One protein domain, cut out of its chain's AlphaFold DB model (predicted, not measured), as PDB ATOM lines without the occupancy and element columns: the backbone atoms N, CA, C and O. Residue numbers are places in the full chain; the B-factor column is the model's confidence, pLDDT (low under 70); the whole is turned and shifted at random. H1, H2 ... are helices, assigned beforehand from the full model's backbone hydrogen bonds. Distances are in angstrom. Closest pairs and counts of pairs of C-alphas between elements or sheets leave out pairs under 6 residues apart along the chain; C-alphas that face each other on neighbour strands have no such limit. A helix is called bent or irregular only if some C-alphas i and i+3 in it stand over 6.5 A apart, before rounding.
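This is residues 19 to 79 of the 95 residues of an uncharacterized protein of Euryarchaeota archaeon (UniProt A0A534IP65). This is an open, flat triangular frame with an empty middle: three separate helices, H1, H2 and H3, strung along one winding stretch that comes back close to where it began. H1 makes one corner, the sharply kinked H2 another and the short H3 the third, and residues 73 to 79 turn back from H3 toward the first residue of H1. The printed part has 61 residues with three named helices, in the order H1, H2, H3, and no named strand; the class is all helix. It is only just extended, close to loose, with a radius of gyration of the C-alphas of 16.1 A, and spans 44 by 32 by 15 A.

H1 is residues 19 to 27, 12.0 A from first to last C-alpha, and begins with C-alpha 19 at (-28.082, -4.696, 40.708). H2 is residues 38 to 58, 14.4 A long by the same measure, and begins with C-alpha 38 at (-33.370, 14.214, 37.039). H3 is residues 65 to 72, 10.6 A long, and ends with C-alpha 72 at (-40.159, -21.862, 23.589).

H1 and H2 are apart, with no C-alpha of the one within 8 A of the other. H2 and H3 are apart, and H1 and H3 are apart too. H2 is irregular, with C-alphas 44 and 47 9.5 A apart, and has a kink of 129 degrees near residue 45. In H1 and H3 every O i to N i+4 pair is within hydrogen-bond range; in H2, 14 of 17 are.

The C-alphas farthest apart are those of Glu 39 and Gly 73, at 44.1 A, while those of Leu 19 and Phe 79, the first and last printed residues, are 8.8 A apart. The links H1 to H2, of 10 residues, and H2 to H3, of 6, are short. The printed part has no cut; its mean pLDDT is 94.4, and no printed residue is under 70.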
ATOM      1  N   LEU A  19     -29.198  -4.646  41.665       93.06
ATOM      2  CA  LEU A  19     -28.082  -4.696  40.708       93.06
ATOM      3  C   LEU A  19     -26.703  -4.501  41.370       93.06
ATOM      4  O   LEU A  19     -25.796  -5.284  41.072       93.06
ATOM      5  N   PRO A  20     -26.495  -3.516  42.275       94.38
ATOM      6  CA  PRO A  20     -25.201  -3.318  42.915       94.38
ATOM      7  C   PRO A  20     -24.769  -4.502  43.769       94.38
ATOM      8  O   PRO A  20     -23.573  -4.752  43.863       94.38
ATOM      9  N   ALA A  21     -25.703  -5.230  44.387       92.75
ATOM     10  CA  ALA A  21     -25.369  -6.399  45.194       92.75
ATOM     11  C   ALA A  21     -24.829  -7.530  44.308       92.75
ATOM     12  O   ALA A  21     -23.747  -8.054  44.581       92.75
ATOM     13  N   ALA A  22     -25.519  -7.829  43.201       93.56
ATOM     14  CA  ALA A  22     -25.068  -8.817  42.220       93.56
ATOM     15  C   ALA A  22     -23.709  -8.435  41.601       93.56
ATOM     16  O   ALA A  22     -22.801  -9.262  41.512       93.56
ATOM     17  N   LEU A  23     -23.529  -7.160  41.243       94.12
ATOM     18  CA  LEU A  23     -22.258  -6.656  40.720       94.12
ATOM     19  C   LEU A  23     -21.143  -6.683  41.772       94.12
ATOM     20  O   LEU A  23     -20.028  -7.078  41.449       94.12
ATOM     21  N   SER A  24     -21.429  -6.314  43.025       94.50
ATOM     22  CA  SER A  24     -20.446  -6.361  44.119       94.50
ATOM     23  C   SER A  24     -19.941  -7.778  44.341       94.50
ATOM     24  O   SER A  24     -18.739  -7.998  44.481       94.50
ATOM     25  N   GLN A  25     -20.861  -8.748  44.351       93.31
ATOM     26  CA  GLN A  25     -20.524 -10.160  44.472       93.31
ATOM     27  C   GLN A  25     -19.645 -10.616  43.306       93.31
ATOM     28  O   GLN A  25     -18.659 -11.316  43.531       93.31
ATOM     29  N   LYS A  26     -19.971 -10.204  42.074       93.50
ATOM     30  CA  LYS A  26     -19.209 -10.595  40.885       93.50
ATOM     31  C   LYS A  26     -17.812  -9.973  40.834       93.50
ATOM     32  O   LYS A  26     -16.860 -10.656  40.468       93.50
ATOM     33  N   LEU A  27     -17.700  -8.688  41.165       92.88
ATOM     34  CA  LEU A  27     -16.478  -7.894  41.002       92.88
ATOM     35  C   LEU A  27     -15.569  -7.906  42.238       92.88
ATOM     36  O   LEU A  27     -14.436  -7.433  42.173       92.88
ATOM     37  N   GLY A  28     -16.032  -8.456  43.363       94.31
ATOM     38  CA  GLY A  28     -15.218  -8.636  44.566       94.31
ATOM     39  C   GLY A  28     -14.946  -7.349  45.349       94.31
ATOM     40  O   GLY A  28     -14.070  -7.335  46.213       94.31
ATOM     41  N   HIS A  29     -15.684  -6.270  45.084       93.56
ATOM     42  CA  HIS A  29     -15.589  -5.019  45.833       93.56
ATOM     43  C   HIS A  29     -16.969  -4.376  46.041       93.56
ATOM     44  O   HIS A  29     -17.888  -4.627  45.262       93.56
ATOM     45  N   PRO A  30     -17.148  -3.525  47.070       95.62
ATOM     46  CA  PRO A  30     -18.441  -2.905  47.339       95.62
ATOM     47  C   PRO A  30     -18.882  -1.959  46.214       95.62
ATOM     48  O   PRO A  30     -18.144  -1.053  45.826       95.62
ATOM     49  N   ILE A  31     -20.114  -2.133  45.745       94.75
ATOM     50  CA  ILE A  31     -20.820  -1.257  44.807       94.75
ATOM     51  C   ILE A  31     -22.156  -0.902  45.451       94.75
ATOM     52  O   ILE A  31     -22.835  -1.750  46.030       94.75
ATOM     53  N   ARG A  32     -22.530   0.375  45.387       92.38
ATOM     54  CA  ARG A  32     -23.767   0.883  45.984       92.38
ATOM     55  C   ARG A  32     -24.607   1.579  44.933       92.38
ATOM     56  O   ARG A  32     -24.070   2.224  44.037       92.38
ATOM     57  N   TYR A  33     -25.921   1.464  45.083       91.06
ATOM     58  CA  TYR A  33     -26.848   2.280  44.320       91.06
ATOM     59  C   TYR A  33     -26.733   3.740  44.768       91.06
ATOM     60  O   TYR A  33     -26.704   4.021  45.968       91.06
ATOM     61  N   ALA A  34     -26.681   4.653  43.805       89.94
ATOM     62  CA  ALA A  34     -26.740   6.088  44.034       89.94
ATOM     63  C   ALA A  34     -27.703   6.694  43.009       89.94
ATOM     64  O   ALA A  34     -27.339   6.887  41.844       89.94
ATOM     65  N   GLU A  35     -28.940   6.949  43.434       88.06
ATOM     66  CA  GLU A  35     -29.938   7.583  42.574       88.06
ATOM     67  C   GLU A  35     -29.467   8.984  42.173       88.06
ATOM     68  O   GLU A  35     -29.034   9.771  43.015       88.06
ATOM     69  N   GLN A  36     -29.517   9.273  40.874       89.88
ATOM     70  CA  GLN A  36     -29.138  10.574  40.328       89.88
ATOM     71  C   GLN A  36     -30.360  11.490  40.285       89.88
ATOM     72  O   GLN A  36     -31.482  11.027  40.061       89.88
ATOM     73  N   SER A  37     -30.150  12.797  40.440       94.12
ATOM     74  CA  SER A  37     -31.229  13.758  40.201       94.12
ATOM     75  C   SER A  37     -31.667  13.729  38.729       94.12
ATOM     76  O   SER A  37     -30.884  13.405  37.834       94.12
ATOM     77  N   GLU A  38     -32.912  14.124  38.436       94.12
ATOM     78  CA  GLU A  38     -33.370  14.214  37.039       94.12
ATOM     79  C   GLU A  38     -32.557  15.238  36.226       94.12
ATOM     80  O   GLU A  38     -32.419  15.099  35.010       94.12
ATOM     81  N   GLU A  39     -32.001  16.264  36.880       96.12
ATOM     82  CA  GLU A  39     -31.129  17.244  36.231       96.12
ATOM     83  C   GLU A  39     -29.801  16.613  35.789       96.12
ATOM     84  O   GLU A  39     -29.393  16.784  34.640       96.12
ATOM     85  N   GLU A  40     -29.144  15.863  36.674       95.06
ATOM     86  CA  GLU A  40     -27.899  15.150  36.366       95.06
ATOM     87  C   GLU A  40     -28.125  14.055  35.327       95.06
ATOM     88  O   GLU A  40     -27.373  13.971  34.355       95.06
ATOM     89  N   ALA A  41     -29.203  13.279  35.468       93.06
ATOM     90  CA  ALA A  41     -29.590  12.288  34.475       93.06
ATOM     91  C   ALA A  41     -29.769  12.948  33.100       93.06
ATOM     92  O   ALA A  41     -29.127  12.536  32.137       93.06
ATOM     93  N   ARG A  42     -30.531  14.046  32.995       96.06
ATOM     94  CA  ARG A  42     -30.691  14.772  31.722       96.06
ATOM     95  C   ARG A  42     -29.355  15.233  31.135       96.06
ATOM     96  O   ARG A  42     -29.172  15.132  29.927       96.06
ATOM     97  N   LYS A  43     -28.417  15.716  31.956       96.62
ATOM     98  CA  LYS A  43     -27.080  16.126  31.482       96.62
ATOM     99  C   LYS A  43     -26.287  14.955  30.892       96.62
ATOM    100  O   LYS A  43     -25.575  15.155  29.914       96.62
ATOM    101  N   ILE A  44     -26.407  13.760  31.471       91.81
ATOM    102  CA  ILE A  44     -25.642  12.570  31.070       91.81
ATOM    103  C   ILE A  44     -26.256  11.876  29.843       91.81
ATOM    104  O   ILE A  44     -25.525  11.453  28.952       91.81
ATOM    105  N   MET A  45     -27.583  11.742  29.792       92.81
ATOM    106  CA  MET A  45     -28.285  10.903  28.801       92.81
ATOM    107  C   MET A  45     -29.294  11.645  27.916       92.81
ATOM    108  O   MET A  45     -29.925  11.028  27.058       92.81
ATOM    109  N   GLY A  46     -29.453  12.957  28.101       96.25
ATOM    110  CA  GLY A  46     -30.430  13.763  27.373       96.25
ATOM    111  C   GLY A  46     -31.879  13.493  27.789       96.25
ATOM    112  O   GLY A  46     -32.168  12.705  28.695       96.25
ATOM    113  N   ASP A  47     -32.813  14.167  27.117       97.25
ATOM    114  CA  ASP A  47     -34.240  14.094  27.453       97.25
ATOM    115  C   ASP A  47     -34.856  12.718  27.176       97.25
ATOM    116  O   ASP A  47     -35.672  12.246  27.967       97.25
ATOM    117  N   ASP A  48     -34.466  12.050  26.090       97.06
ATOM    118  CA  ASP A  48     -35.017  10.732  25.753       97.06
ATOM    119  C   ASP A  48     -34.517   9.645  26.709       97.06
ATOM    120  O   ASP A  48     -35.301   8.796  27.139       97.06
ATOM    121  N   GLY A  49     -33.251   9.722  27.132       94.88
ATOM    122  CA  GLY A  49     -32.723   8.869  28.193       94.88
ATOM    123  C   GLY A  49     -33.477   9.073  29.507       94.88
ATOM    124  O   GLY A  49     -33.950   8.106  30.105       94.88
ATOM    125  N   LEU A  50     -33.682  10.329  29.920       96.19
ATOM    126  CA  LEU A  50     -34.448  10.635  31.131       96.19
ATOM    127  C   LEU A  50     -35.881  10.080  31.049       96.19
ATOM    128  O   LEU A  50     -36.353   9.445  31.994       96.19
ATOM    129  N   ARG A  51     -36.565  10.268  29.914       96.50
ATOM    130  CA  ARG A  51     -37.920   9.735  29.692       96.50
ATOM    131  C   ARG A  51     -37.969   8.213  29.782       96.50
ATOM    132  O   ARG A  51     -38.926   7.677  30.333       96.50
ATOM    133  N   MET A  52     -36.948   7.516  29.285       95.00
ATOM    134  CA  MET A  52     -36.843   6.061  29.400       95.00
ATOM    135  C   MET A  52     -36.761   5.613  30.870       95.00
ATOM    136  O   MET A  52     -37.493   4.716  31.281       95.00
ATOM    137  N   PHE A  53     -35.954   6.278  31.702       92.19
ATOM    138  CA  PHE A  53     -35.875   5.957  33.134       92.19
ATOM    139  C   PHE A  53     -37.154   6.317  33.899       92.19
ATOM    140  O   PHE A  53     -37.588   5.567  34.777       92.19
ATOM    141  N   GLN A  54     -37.824   7.413  33.531       94.00
ATOM    142  CA  GLN A  54     -39.152   7.738  34.061       94.00
ATOM    143  C   GLN A  54     -40.193   6.675  33.676       94.00
ATOM    144  O   GLN A  54     -41.040   6.313  34.499       94.00
ATOM    145  N   PHE A  55     -40.113   6.138  32.454       94.75
ATOM    146  CA  PHE A  55     -40.929   5.008  32.024       94.75
ATOM    147  C   PHE A  55     -40.645   3.766  32.873       94.75
ATOM    148  O   PHE A  55     -41.599   3.184  33.378       94.75
ATOM    149  N   PHE A  56     -39.382   3.400  33.122       93.06
ATOM    150  CA  PHE A  56     -39.051   2.254  33.984       93.06
ATOM    151  C   PHE A  56     -39.612   2.393  35.401       93.06
ATOM    152  O   PHE A  56     -40.153   1.432  35.936       93.06
ATOM    153  N   ARG A  57     -39.551   3.597  35.984       89.38
ATOM    154  CA  ARG A  57     -40.052   3.867  37.342       89.38
ATOM    155  C   ARG A  57     -41.574   3.765  37.467       89.38
ATOM    156  O   ARG A  57     -42.074   3.430  38.533       89.38
ATOM    157  N   THR A  58     -42.313   4.138  36.422       91.81
ATOM    158  CA  THR A  58     -43.777   4.317  36.504       91.81
ATOM    159  C   THR A  58     -44.585   3.264  35.762       91.81
ATOM    160  O   THR A  58     -45.747   3.045  36.097       91.81
ATOM    161  N   LYS A  59     -43.997   2.640  34.740       94.06
ATOM    162  CA  LYS A  59     -44.640   1.633  33.896       94.06
ATOM    163  C   LYS A  59     -43.781   0.382  33.795       94.06
ATOM    164  O   LYS A  59     -44.268  -0.682  34.122       94.06
ATOM    165  N   GLY A  60     -42.526   0.506  33.375       92.19
ATOM    166  CA  GLY A  60     -41.632  -0.637  33.201       92.19
ATOM    167  C   GLY A  60     -42.085  -1.623  32.122       92.19
ATOM    168  O   GLY A  60     -43.072  -1.410  31.411       92.19
ATOM    169  N   TYR A  61     -41.318  -2.700  31.988       93.75
ATOM    170  CA  TYR A  61     -41.656  -3.848  31.148       93.75
ATOM    171  C   TYR A  61     -42.414  -4.888  31.973       93.75
ATOM    172  O   TYR A  61     -42.174  -5.002  33.170       93.75
ATOM    173  N   HIS A  62     -43.299  -5.655  31.334       91.56
ATOM    174  CA  HIS A  62     -44.102  -6.686  31.997       91.56
ATOM    175  C   HIS A  62     -44.075  -7.975  31.176       91.56
ATOM    176  O   HIS A  62     -45.043  -8.334  30.504       91.56
ATOM    177  N   VAL A  63     -42.940  -8.670  31.219       95.75
ATOM    178  CA  VAL A  63     -42.752  -9.917  30.473       95.75
ATOM    179  C   VAL A  63     -43.057 -11.110  31.368       95.75
ATOM    180  O   VAL A  63     -42.426 -11.292  32.404       95.75
ATOM    181  N   ASP A  64     -43.978 -11.973  30.941       96.25
ATOM    182  CA  ASP A  64     -44.192 -13.277  31.577       96.25
ATOM    183  C   ASP A  64     -43.067 -14.241  31.165       96.25
ATOM    184  O   ASP A  64     -43.176 -14.996  30.193       96.25
ATOM    185  N   ILE A  65     -41.938 -14.160  31.877       97.69
ATOM    186  CA  ILE A  65     -40.746 -14.975  31.610       97.69
ATOM    187  C   ILE A  65     -41.067 -16.482  31.714       97.69
ATOM    188  O   ILE A  65     -40.720 -17.204  30.779       97.69
ATOM    189  N   PRO A  66     -41.769 -16.995  32.752       97.25
ATOM    190  CA  PRO A  66     -42.144 -18.413  32.809       97.25
ATOM    191  C   PRO A  66     -42.995 -18.885  31.621       97.25
ATOM    192  O   PRO A  66     -42.764 -19.980  31.091       97.25
ATOM    193  N   ALA A  67     -43.962 -18.080  31.165       96.06
ATOM    194  CA  ALA A  67     -44.755 -18.414  29.985       96.06
ATOM    195  C   ALA A  67     -43.909 -18.392  28.705       96.06
ATOM    196  O   ALA A  67     -44.079 -19.267  27.851       96.06
ATOM    197  N   LEU A  68     -42.975 -17.442  28.579       95.50
ATOM    198  CA  LEU A  68     -42.038 -17.368  27.458       95.50
ATOM    199  C   LEU A  68     -41.140 -18.614  27.395       95.50
ATOM    200  O   LEU A  68     -41.030 -19.247  26.343       95.50
ATOM    201  N   GLU A  69     -40.560 -19.011  28.530       97.12
ATOM    202  CA  GLU A  69     -39.714 -20.204  28.648       97.12
ATOM    203  C   GLU A  69     -40.488 -21.482  28.317       97.12
ATOM    204  O   GLU A  69     -40.013 -22.324  27.550       97.12
ATOM    205  N   THR A  70     -41.720 -21.595  28.822       97.00
ATOM    206  CA  THR A  70     -42.619 -22.720  28.526       97.00
ATOM    207  C   THR A  70     -42.965 -22.784  27.040       97.00
ATOM    208  O   THR A  70     -42.920 -23.853  26.433       97.00
ATOM    209  N   ALA A  71     -43.300 -21.643  26.430       94.50
ATOM    210  CA  ALA A  71     -43.706 -21.577  25.031       94.50
ATOM    211  C   ALA A  71     -42.570 -21.932  24.064       94.50
ATOM    212  O   ALA A  71     -42.832 -22.401  22.952       94.50
ATOM    213  N   TRP A  72     -41.323 -21.664  24.450       94.19
ATOM    214  CA  TRP A  72     -40.159 -21.862  23.589       94.19
ATOM    215  C   TRP A  72     -39.352 -23.115  23.923       94.19
ATOM    216  O   TRP A  72     -38.594 -23.571  23.072       94.19
ATOM    217  N   GLY A  73     -39.535 -23.696  25.109       97.00
ATOM    218  CA  GLY A  73     -38.771 -24.859  25.561       97.00
ATOM    219  C   GLY A  73     -37.326 -24.525  25.941       97.00
ATOM    220  O   GLY A  73     -36.485 -25.420  25.972       97.00
ATOM    221  N   TYR A  74     -37.033 -23.252  26.224       95.81
ATOM    222  CA  TYR A  74     -35.712 -22.776  26.630       95.81
ATOM    223  C   TYR A  74     -35.838 -21.914  27.875       95.81
ATOM    224  O   TYR A  74     -36.655 -20.998  27.904       95.81
ATOM    225  N   ARG A  75     -34.988 -22.169  28.870       97.19
ATOM    226  CA  ARG A  75     -34.803 -21.248  29.989       97.19
ATOM    227  C   ARG A  75     -34.012 -20.033  29.505       97.19
ATOM    228  O   ARG A  75     -32.972 -20.201  28.871       97.19
ATOM    229  N   MET A  76     -34.489 -18.834  29.814       97.06
ATOM    230  CA  MET A  76     -33.781 -17.595  29.518       97.06
ATOM    231  C   MET A  76     -32.605 -17.391  30.479       97.06
ATOM    232  O   MET A  76     -32.576 -17.931  31.586       97.06
ATOM    233  N   THR A  77     -31.624 -16.600  30.060       97.12
ATOM    234  CA  THR A  77     -30.456 -16.273  30.884       97.12
ATOM    235  C   THR A  77     -30.841 -15.324  32.014       97.12
ATOM    236  O   THR A  77     -31.419 -14.267  31.753       97.12
ATOM    237  N   ARG A  78     -30.486 -15.667  33.258       96.81
ATOM    238  CA  ARG A  78     -30.668 -14.783  34.421       96.81
ATOM    239  C   ARG A  78     -29.523 -13.780  34.539       96.81
ATOM    240  O   ARG A  78     -28.427 -14.018  34.034       96.81
ATOM    241  N   PHE A  79     -29.741 -12.665  35.230       96.38
ATOM    242  CA  PHE A  79     -28.743 -11.604  35.350       96.38
ATOM    243  C   PHE A  79     -27.424 -12.084  35.980       96.38
ATOM    244  O   PHE A  79     -26.384 -11.822  35.378       96.38
TER     245      PHE A  79